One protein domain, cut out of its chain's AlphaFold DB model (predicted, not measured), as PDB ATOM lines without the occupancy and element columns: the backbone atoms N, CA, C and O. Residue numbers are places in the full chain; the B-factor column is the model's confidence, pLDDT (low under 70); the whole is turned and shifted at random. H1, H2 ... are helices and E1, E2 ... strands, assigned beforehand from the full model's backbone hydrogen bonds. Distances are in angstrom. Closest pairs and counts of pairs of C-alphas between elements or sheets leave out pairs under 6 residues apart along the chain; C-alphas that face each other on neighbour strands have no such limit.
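This is residues 2 to 131 of the 394 residues of the protein "Phage portal protein, lambda family" of Hafnia alvei (UniProt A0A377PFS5). A three-stranded sheet, E2 E1 E6, with H2 along one face makes the body's core; a second small sheet, E3 E4 E5, joins it through the turn from E5 to E6. H1 is an arm toward the opposite end of the longest axis, its residues 2 to 11 sticking out. The printed part has 130 residues with two named helices, then six strands, both sheets antiparallel; the class is mixed. It is only just loose, close to compact, with a radius of gyration of the C-alphas of 16.9 A, and only just elongated, spanning 53 by 35 by 31 A.

Find C-alpha 2 at (-47.852, 52.830, -4.962); from there H1, residues 2 to 17, runs 22.7 A. H2, residues 29 to 43, runs 20.7 A, and E1, residues 45 to 52, runs 23.0 A. Next come E2, 66 to 71, E3, 91 to 93, E4, 99 to 105, E5, 118 to 122, and E6, 126 to 130, ending at (-85.367, 42.584, -1.010).

Look first at inner strand E1: N 49 and O 69 of E2 are 2.8 A apart, N 48 and O 127 of E6 2.9 A. H2 is on this sheet, height 8.4 A, along the strands; the closest C-alphas to E1 are Trp 40 and Val 46, 4.9 A. In the meander E3 E4 E5, each strand the antiparallel neighbour of the one before, N 92 and O 101 are 2.9 A apart, N 102 and O 121 2.8 A. Every O i to N i+4 pair in H1 and H2 is within hydrogen-bond range. H1 is only just apart from H2, closest 8.3 A.

The farthest C-alphas, Val 2 and Gly 112, are 58.7 A apart. The printed part has no cut. The links H1 to H2, E1 to E2, E2 to E3 and E4 to E5 are long. Confidence is under 70 at residue 2 and residues 109 to 116.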
ATOM      1  N   VAL A   2     -46.993  52.390  -3.829       65.19
ATOM      2  CA  VAL A   2     -47.852  52.830  -4.962       65.19
ATOM      3  C   VAL A   2     -49.327  52.462  -4.749       65.19
ATOM      4  O   VAL A   2     -50.204  53.314  -4.845       65.19
ATOM      5  N   ALA A   3     -49.598  51.217  -4.343       75.56
ATOM      6  CA  ALA A   3     -50.952  50.774  -4.002       75.56
ATOM      7  C   ALA A   3     -51.559  51.521  -2.794       75.56
ATOM      8  O   ALA A   3     -52.774  51.691  -2.726       75.56
ATOM      9  N   ASP A   4     -50.729  51.997  -1.858       80.38
ATOM     10  CA  ASP A   4     -51.199  52.712  -0.663       80.38
ATOM     11  C   ASP A   4     -51.628  54.148  -0.989       80.38
ATOM     12  O   ASP A   4     -52.639  54.616  -0.460       80.38
ATOM     13  N   GLU A   5     -50.892  54.834  -1.875       85.25
ATOM     14  CA  GLU A   5     -51.285  56.156  -2.380       85.25
ATOM     15  C   GLU A   5     -52.542  56.052  -3.252       85.25
ATOM     16  O   GLU A   5     -53.499  56.778  -3.005       85.25
ATOM     17  N   LEU A   6     -52.638  55.065  -4.154       88.38
ATOM     18  CA  LEU A   6     -53.874  54.842  -4.915       88.38
ATOM     19  C   LEU A   6     -55.078  54.594  -3.988       88.38
ATOM     20  O   LEU A   6     -56.145  55.182  -4.162       88.38
ATOM     21  N   ALA A   7     -54.920  53.755  -2.961       87.38
ATOM     22  CA  ALA A   7     -55.981  53.497  -1.989       87.38
ATOM     23  C   ALA A   7     -56.356  54.743  -1.166       87.38
ATOM     24  O   ALA A   7     -57.463  54.834  -0.629       87.38
ATOM     25  N   LYS A   8     -55.443  55.700  -1.005       87.00
ATOM     26  CA  LYS A   8     -55.707  56.986  -0.355       87.00
ATOM     27  C   LYS A   8     -56.465  57.929  -1.290       87.00
ATOM     28  O   LYS A   8     -57.452  58.507  -0.840       87.00
ATOM     29  N   ASP A   9     -56.091  57.993  -2.564       91.50
ATOM     30  CA  ASP A   9     -56.784  58.794  -3.580       91.50
ATOM     31  C   ASP A   9     -58.220  58.308  -3.787       91.50
ATOM     32  O   ASP A   9     -59.161  59.101  -3.729       91.50
ATOM     33  N   ILE A  10     -58.415  56.987  -3.899       93.19
ATOM     34  CA  ILE A  10     -59.747  56.370  -3.969       93.19
ATOM     35  C   ILE A  10     -60.587  56.765  -2.748       93.19
ATOM     36  O   ILE A  10     -61.747  57.147  -2.892       93.19
ATOM     37  N   ARG A  11     -60.021  56.699  -1.536       90.44
ATOM     38  CA  ARG A  11     -60.744  57.061  -0.304       90.44
ATOM     39  C   ARG A  11     -61.125  58.537  -0.265       90.44
ATOM     40  O   ARG A  11     -62.239  58.844   0.157       90.44
ATOM     41  N   ALA A  12     -60.229  59.428  -0.682       92.00
ATOM     42  CA  ALA A  12     -60.493  60.862  -0.727       92.00
ATOM     43  C   ALA A  12     -61.602  61.188  -1.740       92.00
ATOM     44  O   ALA A  12     -62.585  61.832  -1.380       92.00
ATOM     45  N   ALA A  13     -61.506  60.656  -2.962       95.12
ATOM     46  CA  ALA A  13     -62.523  60.841  -3.996       95.12
ATOM     47  C   ALA A  13     -63.883  60.245  -3.588       95.12
ATOM     48  O   ALA A  13     -64.928  60.849  -3.822       95.12
ATOM     49  N   TRP A  14     -63.883  59.079  -2.933       94.62
ATOM     50  CA  TRP A  14     -65.104  58.449  -2.428       94.62
ATOM     51  C   TRP A  14     -65.770  59.285  -1.336       94.62
ATOM     52  O   TRP A  14     -66.996  59.397  -1.309       94.62
ATOM     53  N   ALA A  15     -64.980  59.876  -0.434       93.19
ATOM     54  CA  ALA A  15     -65.485  60.761   0.609       93.19
ATOM     55  C   ALA A  15     -66.108  62.034   0.020       93.19
ATOM     56  O   ALA A  15     -67.207  62.399   0.431       93.19
ATOM     57  N   GLU A  16     -65.460  62.642  -0.977       95.19
ATOM     58  CA  GLU A  16     -65.964  63.835  -1.665       95.19
ATOM     59  C   GLU A  16     -67.277  63.551  -2.405       95.19
ATOM     60  O   GLU A  16     -68.284  64.228  -2.201       95.19
ATOM     61  N   TRP A  17     -67.322  62.473  -3.192       95.75
ATOM     62  CA  TRP A  17     -68.549  62.046  -3.869       95.75
ATOM     63  C   TRP A  17     -69.688  61.737  -2.882       95.75
ATOM     64  O   TRP A  17     -70.857  62.013  -3.150       95.75
ATOM     65  N   SER A  18     -69.354  61.221  -1.693       94.88
ATOM     66  CA  SER A  18     -70.333  60.869  -0.659       94.88
ATOM     67  C   SER A  18     -71.069  62.070  -0.045       94.88
ATOM     68  O   SER A  18     -72.026  61.855   0.705       94.88
ATOM     69  N   VAL A  19     -70.671  63.312  -0.339       95.38
ATOM     70  CA  VAL A  19     -71.352  64.522   0.149       95.38
ATOM     71  C   VAL A  19     -72.721  64.705  -0.510       95.38
ATOM     72  O   VAL A  19     -73.675  65.065   0.174       95.38
ATOM     73  N   ALA A  20     -72.847  64.407  -1.804       93.94
ATOM     74  CA  ALA A  20     -74.106  64.534  -2.542       93.94
ATOM     75  C   ALA A  20     -74.171  63.525  -3.708       93.94
ATOM     76  O   ALA A  20     -74.051  63.916  -4.871       93.94
ATOM     77  N   PRO A  21     -74.313  62.217  -3.417       93.56
ATOM     78  CA  PRO A  21     -74.404  61.174  -4.442       93.56
ATOM     79  C   PRO A  21     -75.810  61.008  -5.036       93.56
ATOM     80  O   PRO A  21     -75.979  60.315  -6.037       93.56
ATOM     81  N   ASP A  22     -76.833  61.563  -4.390       93.56
ATOM     82  CA  ASP A  22     -78.226  61.427  -4.807       93.56
ATOM     83  C   ASP A  22     -78.568  62.382  -5.965       93.56
ATOM     84  O   ASP A  22     -78.099  63.521  -5.995       93.56
ATOM     85  N   VAL A  23     -79.423  61.944  -6.897       92.94
ATOM     86  CA  VAL A  23     -79.839  62.752  -8.065       92.94
ATOM     87  C   VAL A  23     -80.554  64.055  -7.697       92.94
ATOM     88  O   VAL A  23     -80.556  64.989  -8.493       92.94
ATOM     89  N   THR A  24     -81.163  64.146  -6.512       90.75
ATOM     90  CA  THR A  24     -81.833  65.369  -6.041       90.75
ATOM     91  C   THR A  24     -80.879  66.324  -5.322       90.75
ATOM     92  O   THR A  24     -81.240  67.473  -5.071       90.75
ATOM     93  N   GLY A  25     -79.674  65.864  -4.964       89.94
ATOM     94  CA  GLY A  25     -78.694  66.627  -4.189       89.94
ATOM     95  C   GLY A  25     -79.083  66.871  -2.725       89.94
ATOM     96  O   GLY A  25     -78.402  67.627  -2.038       89.94
ATOM     97  N   GLN A  26     -80.163  66.257  -2.224       91.06
ATOM     98  CA  GLN A  26     -80.671  66.501  -0.866       91.06
ATOM     99  C   GLN A  26     -79.978  65.663   0.211       91.06
ATOM    100  O   GLN A  26     -79.988  66.031   1.388       91.06
ATOM    101  N   PHE A  27     -79.403  64.520  -0.167       94.94
ATOM    102  CA  PHE A  27     -78.901  63.538   0.783       94.94
ATOM    103  C   PHE A  27     -77.413  63.274   0.595       94.94
ATOM    104  O   PHE A  27     -76.950  62.978  -0.504       94.94
ATOM    105  N   THR A  28     -76.685  63.285   1.711       96.00
ATOM    106  CA  THR A  28     -75.356  62.674   1.796       96.00
ATOM    107  C   THR A  28     -75.483  61.152   1.707       96.00
ATOM    108  O   THR A  28     -76.524  60.586   2.064       96.00
ATOM    109  N   ARG A  29     -74.413  60.453   1.304       94.94
ATOM    110  CA  ARG A  29     -74.413  58.983   1.187       94.94
ATOM    111  C   ARG A  29     -74.921  58.281   2.452       94.94
ATOM    112  O   ARG A  29     -75.801  57.436   2.320       94.94
ATOM    113  N   PRO A  30     -74.460  58.620   3.676       93.19
ATOM    114  CA  PRO A  30     -74.928  57.927   4.874       93.19
ATOM    115  C   PRO A  30     -76.420  58.134   5.149       93.19
ATOM    116  O   PRO A  30     -77.067  57.242   5.693       93.19
ATOM    117  N   VAL A  31     -76.979  59.299   4.802       95.81
ATOM    118  CA  VAL A  31     -78.417  59.562   4.957       95.81
ATOM    119  C   VAL A  31     -79.208  58.778   3.914       95.81
ATOM    120  O   VAL A  31     -80.181  58.119   4.276       95.81
ATOM    121  N   LEU A  32     -78.746  58.770   2.661       96.25
ATOM    122  CA  LEU A  32     -79.348  57.991   1.583       96.25
ATOM    123  C   LEU A  32     -79.364  56.491   1.910       96.25
ATOM    124  O   LEU A  32     -80.420  55.869   1.883       96.25
ATOM    125  N   GLU A  33     -78.222  55.920   2.307       95.25
ATOM    126  CA  GLU A  33     -78.113  54.503   2.681       95.25
ATOM    127  C   GLU A  33     -79.035  54.155   3.864       95.25
ATOM    128  O   GLU A  33     -79.675  53.105   3.857       95.25
ATOM    129  N   ARG A  34     -79.178  55.049   4.856       95.06
ATOM    130  CA  ARG A  34     -80.124  54.862   5.975       95.06
ATOM    131  C   ARG A  34     -81.578  54.891   5.525       95.06
ATOM    132  O   ARG A  34     -82.368  54.095   6.028       95.06
ATOM    133  N   LEU A  35     -81.944  55.797   4.620       96.44
ATOM    134  CA  LEU A  35     -83.294  55.854   4.063       96.44
ATOM    135  C   LEU A  35     -83.588  54.593   3.251       96.44
ATOM    136  O   LEU A  35     -84.614  53.963   3.486       96.44
ATOM    137  N   MET A  36     -82.648  54.154   2.411       97.06
ATOM    138  CA  MET A  36     -82.787  52.908   1.658       97.06
ATOM    139  C   MET A  36     -82.945  51.695   2.582       97.06
ATOM    140  O   MET A  36     -83.843  50.879   2.387       97.06
ATOM    141  N   ALA A  37     -82.116  51.593   3.626       95.75
ATOM    142  CA  ALA A  37     -82.224  50.529   4.621       95.75
ATOM    143  C   ALA A  37     -83.564  50.583   5.370       95.75
ATOM    144  O   ALA A  37     -84.186  49.549   5.599       95.75
ATOM    145  N   ARG A  38     -84.047  51.780   5.726       95.88
ATOM    146  CA  ARG A  38     -85.350  51.964   6.377       95.88
ATOM    147  C   ARG A  38     -86.495  51.502   5.478       95.88
ATOM    148  O   ARG A  38     -87.363  50.788   5.969       95.88
ATOM    149  N   THR A  39     -86.491  51.883   4.203       96.94
ATOM    150  CA  THR A  39     -87.483  51.448   3.208       96.94
ATOM    151  C   THR A  39     -87.453  49.931   3.047       96.94
ATOM    152  O   THR A  39     -88.480  49.280   3.193       96.94
ATOM    153  N   TRP A  40     -86.265  49.335   2.912       96.81
ATOM    154  CA  TRP A  40     -86.112  47.880   2.851       96.81
ATOM    155  C   TRP A  40     -86.679  47.156   4.082       96.81
ATOM    156  O   TRP A  40     -87.413  46.178   3.942       96.81
ATOM    157  N   LEU A  41     -86.378  47.636   5.292       94.38
ATOM    158  CA  LEU A  41     -86.876  47.044   6.538       94.38
ATOM    159  C   LEU A  41     -88.392  47.223   6.710       94.38
ATOM    160  O   LEU A  41     -89.072  46.291   7.144       94.38
ATOM    161  N   ARG A  42     -88.918  48.405   6.362       94.12
ATOM    162  CA  ARG A  42     -90.339  48.766   6.484       94.12
ATOM    163  C   ARG A  42     -91.198  48.048   5.450       94.12
ATOM    164  O   ARG A  42     -92.183  47.429   5.839       94.12
ATOM    165  N   ASP A  43     -90.824  48.112   4.178       95.06
ATOM    166  CA  ASP A  43     -91.675  47.700   3.053       95.06
ATOM    167  C   ASP A  43     -91.308  46.316   2.526       95.06
ATOM    168  O   ASP A  43     -92.146  45.612   1.972       95.06
ATOM    169  N   GLY A  44     -90.075  45.871   2.775       95.56
ATOM    170  CA  GLY A  44     -89.584  44.561   2.360       95.56
ATOM    171  C   GLY A  44     -88.566  44.608   1.241       95.56
ATOM    172  O   GLY A  44     -87.838  43.637   1.038       95.56
ATOM    173  N   GLU A  45     -88.496  45.721   0.525       97.06
ATOM    174  CA  GLU A  45     -87.581  45.937  -0.585       97.06
ATOM    175  C   GLU A  45     -87.262  47.420  -0.764       97.06
ATOM    176  O   GLU A  45     -87.932  48.289  -0.213       97.06
ATOM    177  N   VAL A  46     -86.206  47.700  -1.514       97.81
ATOM    178  CA  VAL A  46     -85.837  49.041  -1.953       97.81
ATOM    179  C   VAL A  46     -85.131  48.953  -3.296       97.81
ATOM    180  O   VAL A  46     -84.412  47.985  -3.576       97.81
ATOM    181  N   PHE A  47     -85.324  49.986  -4.109       97.38
ATOM    182  CA  PHE A  47     -84.733  50.105  -5.429       97.38
ATOM    183  C   PHE A  47     -83.799  51.316  -5.496       97.38
ATOM    184  O   PHE A  47     -83.939  52.282  -4.745       97.38
ATOM    185  N   GLY A  48     -82.826  51.269  -6.399       96.62
ATOM    186  CA  GLY A  48     -81.936  52.391  -6.668       96.62
ATOM    187  C   GLY A  48     -81.437  52.352  -8.101       96.62
ATOM    188  O   GLY A  48     -80.692  51.444  -8.467       96.62
ATOM    189  N   GLN A  49     -81.816  53.328  -8.918       95.94
ATOM    190  CA  GLN A  49     -81.246  53.462 -10.251       95.94
ATOM    191  C   GLN A  49     -79.856  54.093 -10.143       95.94
ATOM    192  O   GLN A  49     -79.688  55.192  -9.618       95.94
ATOM    193  N   MET A  50     -78.856  53.396 -10.670       95.69
ATOM    194  CA  MET A  50     -77.511  53.923 -10.860       95.69
ATOM    195  C   MET A  50     -77.492  54.735 -12.154       95.69
ATOM    196  O   MET A  50     -77.692  54.197 -13.244       95.69
ATOM    197  N   VAL A  51     -77.288  56.043 -12.026       94.12
ATOM    198  CA  VAL A  51     -77.274  56.994 -13.138       94.12
ATOM    199  C   VAL A  51     -75.827  57.382 -13.413       94.12
ATOM    200  O   VAL A  51     -75.136  57.863 -12.523       94.12
ATOM    201  N   SER A  52     -75.353  57.181 -14.639       91.06
ATOM    202  CA  SER A  52     -73.967  57.464 -15.034       91.06
ATOM    203  C   SER A  52     -73.897  58.280 -16.322       91.06
ATOM    204  O   SER A  52     -74.707  58.078 -17.226       91.06
ATOM    205  N   GLY A  53     -72.880  59.134 -16.445       85.44
ATOM    206  CA  GLY A  53     -72.592  59.894 -17.664       85.44
ATOM    207  C   GLY A  53     -73.223  61.289 -17.686       85.44
ATOM    208  O   GLY A  53     -73.345  61.943 -16.656       85.44
ATOM    209  N   ALA A  54     -73.582  61.778 -18.873       76.31
ATOM    210  CA  ALA A  54     -74.171  63.104 -19.039       76.31
ATOM    211  C   ALA A  54     -75.703  63.021 -18.939       76.31
ATOM    212  O   ALA A  54     -76.376  62.634 -19.892       76.31
ATOM    213  N   ALA A  55     -76.250  63.387 -17.781       76.25
ATOM    214  CA  ALA A  55     -77.687  63.513 -17.569       76.25
ATOM    215  C   ALA A  55     -78.065  64.995 -17.441       76.25
ATOM    216  O   ALA A  55     -77.433  65.749 -16.702       76.25
ATOM    217  N   ALA A  56     -79.096  65.424 -18.175       78.25
ATOM    218  CA  ALA A  56     -79.543  66.814 -18.154       78.25
ATOM    219  C   ALA A  56     -79.980  67.226 -16.738       78.25
ATOM    220  O   ALA A  56     -80.816  66.564 -16.127       78.25
ATOM    221  N   GLY A  57     -79.418  68.326 -16.234       82.75
ATOM    222  CA  GLY A  57     -79.725  68.856 -14.902       82.75
ATOM    223  C   GLY A  57     -78.935  68.230 -13.748       82.75
ATOM    224  O   GLY A  57     -79.086  68.698 -12.623       82.75
ATOM    225  N   LEU A  58     -78.077  67.232 -14.001       87.88
ATOM    226  CA  LEU A  58     -77.196  66.657 -12.982       87.88
ATOM    227  C   LEU A  58     -75.770  67.202 -13.114       87.88
ATOM    228  O   LEU A  58     -75.147  67.105 -14.171       87.88
ATOM    229  N   ASN A  59     -75.245  67.741 -12.013       88.00
ATOM    230  CA  ASN A  59     -73.867  68.219 -11.914       88.00
ATOM    231  C   ASN A  59     -73.009  67.192 -11.156       88.00
ATOM    232  O   ASN A  59     -73.434  66.732 -10.092       88.00
ATOM    233  N   PRO A  60     -71.835  66.789 -11.685       89.44
ATOM    234  CA  PRO A  60     -71.009  65.766 -11.048       89.44
ATOM    235  C   PRO A  60     -70.449  66.217  -9.697       89.44
ATOM    236  O   PRO A  60     -69.726  67.210  -9.619       89.44
ATOM    237  N   THR A  61     -70.715  65.450  -8.642       88.56
ATOM    238  CA  THR A  61     -70.080  65.646  -7.330       88.56
ATOM    239  C   THR A  61     -68.670  65.055  -7.365       88.56
ATOM    240  O   THR A  61     -68.481  63.908  -7.776       88.56
ATOM    241  N   GLY A  62     -67.661  65.836  -6.972       88.25
ATOM    242  CA  GLY A  62     -66.259  65.404  -7.026       88.25
ATOM    243  C   GLY A  62     -65.761  65.086  -8.443       88.25
ATOM    244  O   GLY A  62     -64.871  64.257  -8.602       88.25
ATOM    245  N   ASN A  63     -66.358  65.701  -9.475       91.88
ATOM    246  CA  ASN A  63     -66.079  65.456 -10.899       91.88
ATOM    247  C   ASN A  63     -66.351  64.020 -11.389       91.88
ATOM    248  O   ASN A  63     -65.973  63.677 -12.509       91.88
ATOM    249  N   VAL A  64     -67.038  63.185 -10.600       94.31
ATOM    250  CA  VAL A  64     -67.426  61.829 -11.010       94.31
ATOM    251  C   VAL A  64     -68.885  61.848 -11.489       94.31
ATOM    252  O   VAL A  64     -69.777  62.088 -10.674       94.31
ATOM    253  N   PRO A  65     -69.172  61.604 -12.786       94.25
ATOM    254  CA  PRO A  65     -70.529  61.649 -13.337       94.25
ATOM    255  C   PRO A  65     -71.301  60.363 -13.002       94.25
ATOM    256  O   PRO A  65     -71.554  59.519 -13.867       94.25
ATOM    257  N   PHE A  66     -71.613  60.192 -11.719       95.88
ATOM    258  CA  PHE A  66     -72.318  59.041 -11.166       95.88
ATOM    259  C   PHE A  66     -73.234  59.476 -10.018       95.88
ATOM    260  O   PHE A  66     -72.780  60.134  -9.083       95.88
ATOM    261  N   TRP A  67     -74.502  59.078 -10.069       96.00
ATOM    262  CA  TRP A  67     -75.523  59.409  -9.079       96.00
ATOM    263  C   TRP A  67     -76.422  58.207  -8.798       96.00
ATOM    264  O   TRP A  67     -76.489  57.253  -9.576       96.00
ATOM    265  N   ILE A  68     -77.141  58.275  -7.684       95.94
ATOM    266  CA  ILE A  68     -78.135  57.283  -7.287       95.94
ATOM    267  C   ILE A  68     -79.499  57.960  -7.250       95.94
ATOM    268  O   ILE A  68     -79.683  58.958  -6.563       95.94
ATOM    269  N   GLU A  69     -80.465  57.399  -7.961       95.12
ATOM    270  CA  GLU A  69     -81.881  57.713  -7.789       95.12
ATOM    271  C   GLU A  69     -82.487  56.606  -6.926       95.12
ATOM    272  O   GLU A  69     -82.771  55.511  -7.414       95.12
ATOM    273  N   ALA A  70     -82.613  56.855  -5.621       95.62
ATOM    274  CA  ALA A  70     -83.262  55.914  -4.713       95.62
ATOM    275  C   ALA A  70     -84.780  55.932  -4.928       95.62
ATOM    276  O   ALA A  70     -85.402  56.990  -5.000       95.62
ATOM    277  N   LEU A  71     -85.373  54.745  -5.021       95.12
ATOM    278  CA  LEU A  71     -86.767  54.552  -5.395       95.12
ATOM    279  C   LEU A  71     -87.471  53.702  -4.333       95.12
ATOM    280  O   LEU A  71     -87.010  52.615  -3.968       95.12
ATOM    281  N   GLU A  72     -88.611  54.195  -3.849       94.38
ATOM    282  CA  GLU A  72     -89.515  53.394  -3.021       94.38
ATOM    283  C   GLU A  72     -90.171  52.273  -3.856       94.38
ATOM    284  O   GLU A  72     -90.295  52.405  -5.079       94.38
ATOM    285  N   PRO A  73     -90.616  51.165  -3.231       94.38
ATOM    286  CA  PRO A  73     -91.229  50.039  -3.940       94.38
ATOM    287  C   PRO A  73     -92.461  50.409  -4.774       94.38
ATOM    288  O   PRO A  73     -92.738  49.744  -5.773       94.38
ATOM    289  N   ASP A  74     -93.164  51.477  -4.395       91.50
ATOM    290  CA  ASP A  74     -94.341  52.017  -5.084       91.50
ATOM    291  C   ASP A  74     -94.040  52.533  -6.499       91.50
ATOM    292  O   ASP A  74     -94.934  52.614  -7.344       91.50
ATOM    293  N   PHE A  75     -92.777  52.856  -6.797       92.38
ATOM    294  CA  PHE A  75     -92.361  53.223  -8.149       92.38
ATOM    295  C   PHE A  75     -92.363  52.027  -9.111       92.38
ATOM    296  O   PHE A  75     -92.381  52.233 -10.325       92.38
ATOM    297  N   ILE A  76     -92.345  50.790  -8.598       93.75
ATOM    298  CA  ILE A  76     -92.340  49.571  -9.406       93.75
ATOM    299  C   ILE A  76     -93.757  48.981  -9.371       93.75
ATOM    300  O   ILE A  76     -94.197  48.503  -8.319       93.75
ATOM    301  N   PRO A  77     -94.478  48.961 -10.505       91.31
ATOM    302  CA  PRO A  77     -95.875  48.560 -10.556       91.31
ATOM    303  C   PRO A  77     -96.062  47.097 -10.155       91.31
ATOM    304  O   PRO A  77     -95.763  46.189 -10.928       91.31
ATOM    305  N   LEU A  78     -96.605  46.873  -8.958       90.56
ATOM    306  CA  LEU A  78     -96.834  45.531  -8.415       90.56
ATOM    307  C   LEU A  78     -97.845  44.725  -9.246       90.56
ATOM    308  O   LEU A  78     -97.687  43.520  -9.413       90.56
ATOM    309  N   GLU A  79     -98.841  45.406  -9.813       90.12
ATOM    310  CA  GLU A  79     -99.919  44.785 -10.594       90.12
ATOM    311  C   GLU A  79     -99.557  44.563 -12.071       90.12
ATOM    312  O   GLU A  79    -100.319  43.945 -12.816       90.12
ATOM    313  N   LEU A  80     -98.398  45.056 -12.529       91.38
ATOM    314  CA  LEU A  80     -97.988  44.900 -13.923       91.38
ATOM    315  C   LEU A  80     -97.440  43.490 -14.164       91.38
ATOM    316  O   LEU A  80     -96.289  43.194 -13.839       91.38
ATOM    317  N   ASN A  81     -98.265  42.654 -14.789       93.56
ATOM    318  CA  ASN A  81     -97.915  41.315 -15.248       93.56
ATOM    319  C   ASN A  81     -98.241  41.198 -16.746       93.56
ATOM    320  O   ASN A  81     -99.351  41.523 -17.163       93.56
ATOM    321  N   ASP A  82     -97.270  40.771 -17.550       92.94
ATOM    322  CA  ASP A  82     -97.390  40.587 -19.002       92.94
ATOM    323  C   ASP A  82     -96.551  39.368 -19.406       92.94
ATOM    324  O   ASP A  82     -95.329  39.456 -19.553       92.94
ATOM    325  N   GLU A  83     -97.208  38.215 -19.557       89.44
ATOM    326  CA  GLU A  83     -96.554  36.947 -19.909       89.44
ATOM    327  C   GLU A  83     -95.854  37.016 -21.270       89.44
ATOM    328  O   GLU A  83     -94.755  36.484 -21.422       89.44
ATOM    329  N   GLY A  84     -96.430  37.735 -22.242       89.50
ATOM    330  CA  GLY A  84     -95.860  37.875 -23.583       89.50
ATOM    331  C   GLY A  84     -94.531  38.630 -23.593       89.50
ATOM    332  O   GLY A  84     -93.694  38.405 -24.465       89.50
ATOM    333  N   LYS A  85     -94.310  39.496 -22.598       88.75
ATOM    334  CA  LYS A  85     -93.044  40.217 -22.386       88.75
ATOM    335  C   LYS A  85     -92.191  39.632 -21.259       88.75
ATOM    336  O   LYS A  85     -91.152  40.210 -20.939       88.75
ATOM    337  N   GLY A  86     -92.621  38.534 -20.634       92.75
ATOM    338  CA  GLY A  86     -91.955  37.955 -19.465       92.75
ATOM    339  C   GLY A  86     -91.913  38.900 -18.256       92.75
ATOM    340  O   GLY A  86     -90.971  38.843 -17.467       92.75
ATOM    341  N   ILE A  87     -92.885  39.811 -18.127       95.38
ATOM    342  CA  ILE A  87     -92.967  40.768 -17.019       95.38
ATOM    343  C   ILE A  87     -93.826  40.177 -15.911       95.38
ATOM    344  O   ILE A  87     -94.983  39.824 -16.130       95.38
ATOM    345  N   CYS A  88     -93.286  40.149 -14.698       94.62
ATOM    346  CA  CYS A  88     -94.040  39.821 -13.500       94.62
ATOM    347  C   CYS A  88     -93.752  40.854 -12.405       94.62
ATOM    348  O   CYS A  88     -92.597  41.163 -12.108       94.62
ATOM    349  N   GLN A  89     -94.814  41.421 -11.832       94.25
ATOM    350  CA  GLN A  89     -94.772  42.441 -10.778       94.25
ATOM    351  C   GLN A  89     -93.862  43.645 -11.094       94.25
ATOM    352  O   GLN A  89     -93.143  44.149 -10.222       94.25
ATOM    353  N   GLY A  90     -93.869  44.078 -12.359       93.50
ATOM    354  CA  GLY A  90     -93.061  45.195 -12.857       93.50
ATOM    355  C   GLY A  90     -91.603  44.855 -13.190       93.50
ATOM    356  O   GLY A  90     -90.846  45.749 -13.571       93.50
ATOM    357  N   VAL A  91     -91.200  43.583 -13.092       96.75
ATOM    358  CA  VAL A  91     -89.843  43.109 -13.409       96.75
ATOM    359  C   VAL A  91     -89.887  42.183 -14.621       96.75
ATOM    360  O   VAL A  91     -90.593  41.179 -14.608       96.75
ATOM    361  N   ALA A  92     -89.123  42.502 -15.665       96.75
ATOM    362  CA  ALA A  92     -88.944  41.624 -16.817       96.75
ATOM    363  C   ALA A  92     -87.886  40.560 -16.502       96.75
ATOM    364  O   ALA A  92     -86.774  40.893 -16.077       96.75
ATOM    365  N   LEU A  93     -88.216  39.290 -16.722       96.25
ATOM    366  CA  LEU A  93     -87.352  38.146 -16.451       96.25
ATOM    367  C   LEU A  93     -86.980  37.433 -17.755       96.25
ATOM    368  O   LEU A  93     -87.760  37.401 -18.703       96.25
ATOM    369  N   ASN A  94     -85.782  36.852 -17.808       94.19
ATOM    370  CA  ASN A  94     -85.441  35.895 -18.862       94.19
ATOM    371  C   ASN A  94     -85.977  34.485 -18.532       94.19
ATOM    372  O   ASN A  94     -86.540  34.260 -17.463       94.19
ATOM    373  N   GLU A  95     -85.738  33.517 -19.418       93.00
ATOM    374  CA  GLU A  95     -86.176  32.117 -19.253       93.00
ATOM    375  C   GLU A  95     -85.643  31.436 -17.978       93.00
ATOM    376  O   GLU A  95     -86.263  30.513 -17.458       93.00
ATOM    377  N   TRP A  96     -84.524  31.920 -17.430       93.00
ATOM    378  CA  TRP A  96     -83.934  31.432 -16.179       93.00
ATOM    379  C   TRP A  96     -84.470  32.155 -14.931       93.00
ATOM    380  O   TRP A  96     -83.995  31.906 -13.823       93.00
ATOM    381  N   GLY A  97     -85.412  33.089 -15.089       90.69
ATOM    382  CA  GLY A  97     -85.928  33.920 -14.000       90.69
ATOM    383  C   GLY A  97     -84.976  35.037 -13.554       90.69
ATOM    384  O   GLY A  97     -85.176  35.623 -12.490       90.69
ATOM    385  N   ARG A  98     -83.930  35.353 -14.332       93.62
ATOM    386  CA  ARG A  98     -83.015  36.467 -14.043       93.62
ATOM    387  C   ARG A  98     -83.649  37.791 -14.489       93.62
ATOM    388  O   ARG A  98     -84.044  37.885 -15.654       93.62
ATOM    389  N   PRO A  99     -83.679  38.830 -13.631       95.69
ATOM    390  CA  PRO A  99     -84.117  40.165 -14.027       95.69
ATOM    391  C   PRO A  99     -83.279  40.724 -15.176       95.69
ATOM    392  O   PRO A  99     -82.050  40.721 -15.111       95.69
ATOM    393  N   THR A 100     -83.946  41.218 -16.213       96.62
ATOM    394  CA  THR A 100     -83.320  41.888 -17.362       96.62
ATOM    395  C   THR A 100     -83.620  43.380 -17.361       96.62
ATOM    396  O   THR A 100     -82.746  44.187 -17.684       96.62
ATOM    397  N   LYS A 101     -84.837  43.759 -16.957       97.00
ATOM    398  CA  LYS A 101     -85.294  45.147 -16.885       97.00
ATOM    399  C   LYS A 101     -86.320  45.349 -15.774       97.00
ATOM    400  O   LYS A 101     -87.013  44.417 -15.372       97.00
ATOM    401  N   TYR A 102     -86.452  46.595 -15.346       97.06
ATOM    402  CA  TYR A 102     -87.468  47.064 -14.412       97.06
ATOM    403  C   TYR A 102     -88.322  48.126 -15.093       97.06
ATOM    404  O   TYR A 102     -87.792  49.060 -15.700       97.06
ATOM    405  N   VAL A 103     -89.640  47.986 -14.984       95.31
ATOM    406  CA  VAL A 103     -90.589  49.030 -15.374       95.31
ATOM    407  C   VAL A 103     -90.783  49.935 -14.168       95.31
ATOM    408  O   VAL A 103     -91.140  49.463 -13.095       95.31
ATOM    409  N   VAL A 104     -90.521  51.227 -14.329       94.81
ATOM    410  CA  VAL A 104     -90.500  52.185 -13.218       94.81
ATOM    411  C   VAL A 104     -91.350  53.394 -13.566       94.81
ATOM    412  O   VAL A 104     -91.209  53.963 -14.647       94.81
ATOM    413  N   TYR A 105     -92.239  53.808 -12.671       91.62
ATOM    414  CA  TYR A 105     -92.995  55.047 -12.824       91.62
ATOM    415  C   TYR A 105     -92.060  56.262 -12.773       91.62
ATOM    416  O   TYR A 105     -91.145  56.321 -11.962       91.62
ATOM    417  N   LYS A 106     -92.266  57.261 -13.636       88.19
ATOM    418  CA  LYS A 106     -91.451  58.495 -13.611       88.19
ATOM    419  C   LYS A 106     -91.831  59.444 -12.474       88.19
ATOM    420  O   LYS A 106     -91.020  60.267 -12.070       88.19
ATOM    421  N   THR A 107     -93.053  59.319 -11.971       82.94
ATOM    422  CA  THR A 107     -93.585  60.111 -10.864       82.94
ATOM    423  C   THR A 107     -94.326  59.168  -9.939       82.94
ATOM    424  O   THR A 107     -95.011  58.268 -10.423       82.94
ATOM    425  N   LEU A 108     -94.218  59.383  -8.626       71.50
ATOM    426  CA  LEU A 108     -94.983  58.608  -7.659       71.50
ATOM    427  C   LEU A 108     -96.478  58.802  -7.934       71.50
ATOM    428  O   LEU A 108     -97.024  59.902  -7.793       71.50
ATOM    429  N   THR A 109     -97.131  57.733  -8.367       60.09
ATOM    430  CA  THR A 109     -98.554  57.732  -8.677       60.09
ATOM    431  C   THR A 109     -99.316  57.888  -7.362       60.09
ATOM    432  O   THR A 109     -99.408  56.950  -6.575       60.09
ATOM    433  N   ARG A 110     -99.850  59.083  -7.072       56.41
ATOM    434  CA  ARG A 110    -100.814  59.225  -5.971       56.41
ATOM    435  C   ARG A 110    -102.045  58.387  -6.296       56.41
ATOM    436  O   ARG A 110    -102.476  58.360  -7.450       56.41
ATOM    437  N   LEU A 111    -102.609  57.745  -5.272       48.94
ATOM    438  CA  LEU A 111    -103.847  56.970  -5.358       48.94
ATOM    439  C   LEU A 111    -104.894  57.755  -6.180       48.94
ATOM    440  O   LEU A 111    -105.329  58.828  -5.765       48.94
ATOM    441  N   GLY A 112    -105.235  57.257  -7.373       51.47
ATOM    442  CA  GLY A 112    -106.247  57.851  -8.260       51.47
ATOM    443  C   GLY A 112    -105.767  58.827  -9.349       51.47
ATOM    444  O   GLY A 112    -106.610  59.341 -10.076       51.47
ATOM    445  N   SER A 113    -104.466  59.091  -9.516       51.06
ATOM    446  CA  SER A 113    -103.948  59.882 -10.654       51.06
ATOM    447  C   SER A 113    -103.398  58.987 -11.767       51.06
ATOM    448  O   SER A 113    -102.831  57.935 -11.490       51.06
ATOM    449  N   ALA A 114    -103.605  59.397 -13.022       50.84
ATOM    450  CA  ALA A 114    -103.402  58.605 -14.234       50.84
ATOM    451  C   ALA A 114    -102.138  57.718 -14.224       50.84
ATOM    452  O   ALA A 114    -101.009  58.210 -14.166       50.84
ATOM    453  N   GLN A 115    -102.347  56.402 -14.366       59.38
ATOM    454  CA  GLN A 115    -101.344  55.493 -14.918       59.38
ATOM    455  C   GLN A 115    -100.821  56.096 -16.225       59.38
ATOM    456  O   GLN A 115    -101.627  56.488 -17.069       59.38
ATOM    457  N   GLY A 116     -99.505  56.123 -16.450       60.59
ATOM    458  CA  GLY A 116     -99.092  56.193 -17.852       60.59
ATOM    459  C   GLY A 116     -97.658  56.527 -18.199       60.59
ATOM    460  O   GLY A 116     -97.259  56.181 -19.303       60.59
ATOM    461  N   ASN A 117     -96.858  57.155 -17.331       79.75
ATOM    462  CA  ASN A 117     -95.475  57.454 -17.714       79.75
ATOM    463  C   ASN A 117     -94.491  56.557 -16.972       79.75
ATOM    464  O   ASN A 117     -94.040  56.872 -15.870       79.75
ATOM    465  N   THR A 118     -94.181  55.424 -17.591       88.94
ATOM    466  CA  THR A 118     -93.129  54.516 -17.145       88.94
ATOM    467  C   THR A 118     -91.841  54.758 -17.935       88.94
ATOM    468  O   THR A 118     -91.839  55.283 -19.052       88.94
ATOM    469  N   LYS A 119     -90.711  54.421 -17.323       92.50
ATOM    470  CA  LYS A 119     -89.408  54.242 -17.963       92.50
ATOM    471  C   LYS A 119     -88.970  52.796 -17.761       92.50
ATOM    472  O   LYS A 119     -89.332  52.170 -16.766       92.50
ATOM    473  N   GLU A 120     -88.190  52.279 -18.699       95.00
ATOM    474  CA  GLU A 120     -87.506  51.001 -18.532       95.00
ATOM    475  C   GLU A 120     -86.079  51.259 -18.063       95.00
ATOM    476  O   GLU A 120     -85.377  52.099 -18.627       95.00
ATOM    477  N   ILE A 121     -85.647  50.523 -17.045       95.88
ATOM    478  CA  ILE A 121     -84.277  50.565 -16.541       95.88
ATOM    479  C   ILE A 121     -83.686  49.167 -16.680       95.88
ATOM    480  O   ILE A 121     -84.297  48.186 -16.258       95.88
ATOM    481  N   ALA A 122     -82.505  49.070 -17.290       96.69
ATOM    482  CA  ALA A 122     -81.782  47.808 -17.395       96.69
ATOM    483  C   ALA A 122     -81.404  47.287 -16.001       96.69
ATOM    484  O   ALA A 122     -81.047  48.066 -15.118       96.69
ATOM    485  N   ALA A 123     -81.449  45.968 -15.808       95.62
ATOM    486  CA  ALA A 123     -81.141  45.356 -14.517       95.62
ATOM    487  C   ALA A 123     -79.720  45.680 -14.021       95.62
ATOM    488  O   ALA A 123     -79.532  45.850 -12.823       95.62
ATOM    489  N   ASP A 124     -78.753  45.844 -14.926       95.06
ATOM    490  CA  ASP A 124     -77.368  46.185 -14.570       95.06
ATOM    491  C   ASP A 124     -77.229  47.603 -13.983       95.06
ATOM    492  O   ASP A 124     -76.300  47.877 -13.228       95.06
ATOM    493  N   SER A 125     -78.178  48.498 -14.282       95.62
ATOM    494  CA  SER A 125     -78.259  49.851 -13.718       95.62
ATOM    495  C   SER A 125     -79.226  49.940 -12.533       95.62
ATOM    496  O   SER A 125     -79.522  51.043 -12.077       95.62
ATOM    497  N   MET A 126     -79.740  48.812 -12.036       97.00
ATOM    498  CA  MET A 126     -80.705  48.773 -10.941       97.00
ATOM    499  C   MET A 126     -80.138  48.033  -9.731       97.00
ATOM    500  O   MET A 126     -79.841  46.841  -9.773       97.00
ATOM    501  N   VAL A 127     -80.077  48.734  -8.607       97.00
ATOM    502  CA  VAL A 127     -79.956  48.140  -7.280       97.00
ATOM    503  C   VAL A 127     -81.343  47.684  -6.840       97.00
ATOM    504  O   VAL A 127     -82.281  48.474  -6.832       97.00
ATOM    505  N   HIS A 128     -81.470  46.417  -6.455       97.00
ATOM    506  CA  HIS A 128     -82.702  45.863  -5.898       97.00
ATOM    507  C   HIS A 128     -82.359  44.991  -4.691       97.00
ATOM    508  O   HIS A 128     -81.875  43.866  -4.828       97.00
ATOM    509  N   LEU A 129     -82.614  45.523  -3.497       97.12
ATOM    510  CA  LEU A 129     -82.474  44.798  -2.239       97.12
ATOM    511  C   LEU A 129     -83.865  44.409  -1.744       97.12
ATOM    512  O   LEU A 129     -84.736  45.264  -1.634       97.12
ATOM    513  N   LYS A 130     -84.070  43.128  -1.431       95.69
ATOM    514  CA  LYS A 130     -85.367  42.584  -1.010       95.69
ATOM    515  C   LYS A 130     -85.232  41.474   0.021       95.69
ATOM    516  O   LYS A 130     -84.299  40.675  -0.018       95.69
ATOM    517  N   PHE A 131     -86.211  41.378   0.913       93.12
ATOM    518  CA  PHE A 131     -86.396  40.227   1.787       93.12
ATOM    519  C   PHE A 131     -87.097  39.095   1.047       93.12
ATOM    520  O   PHE A 131     -88.298  39.151   0.774       93.12
TER     521      PHE A 131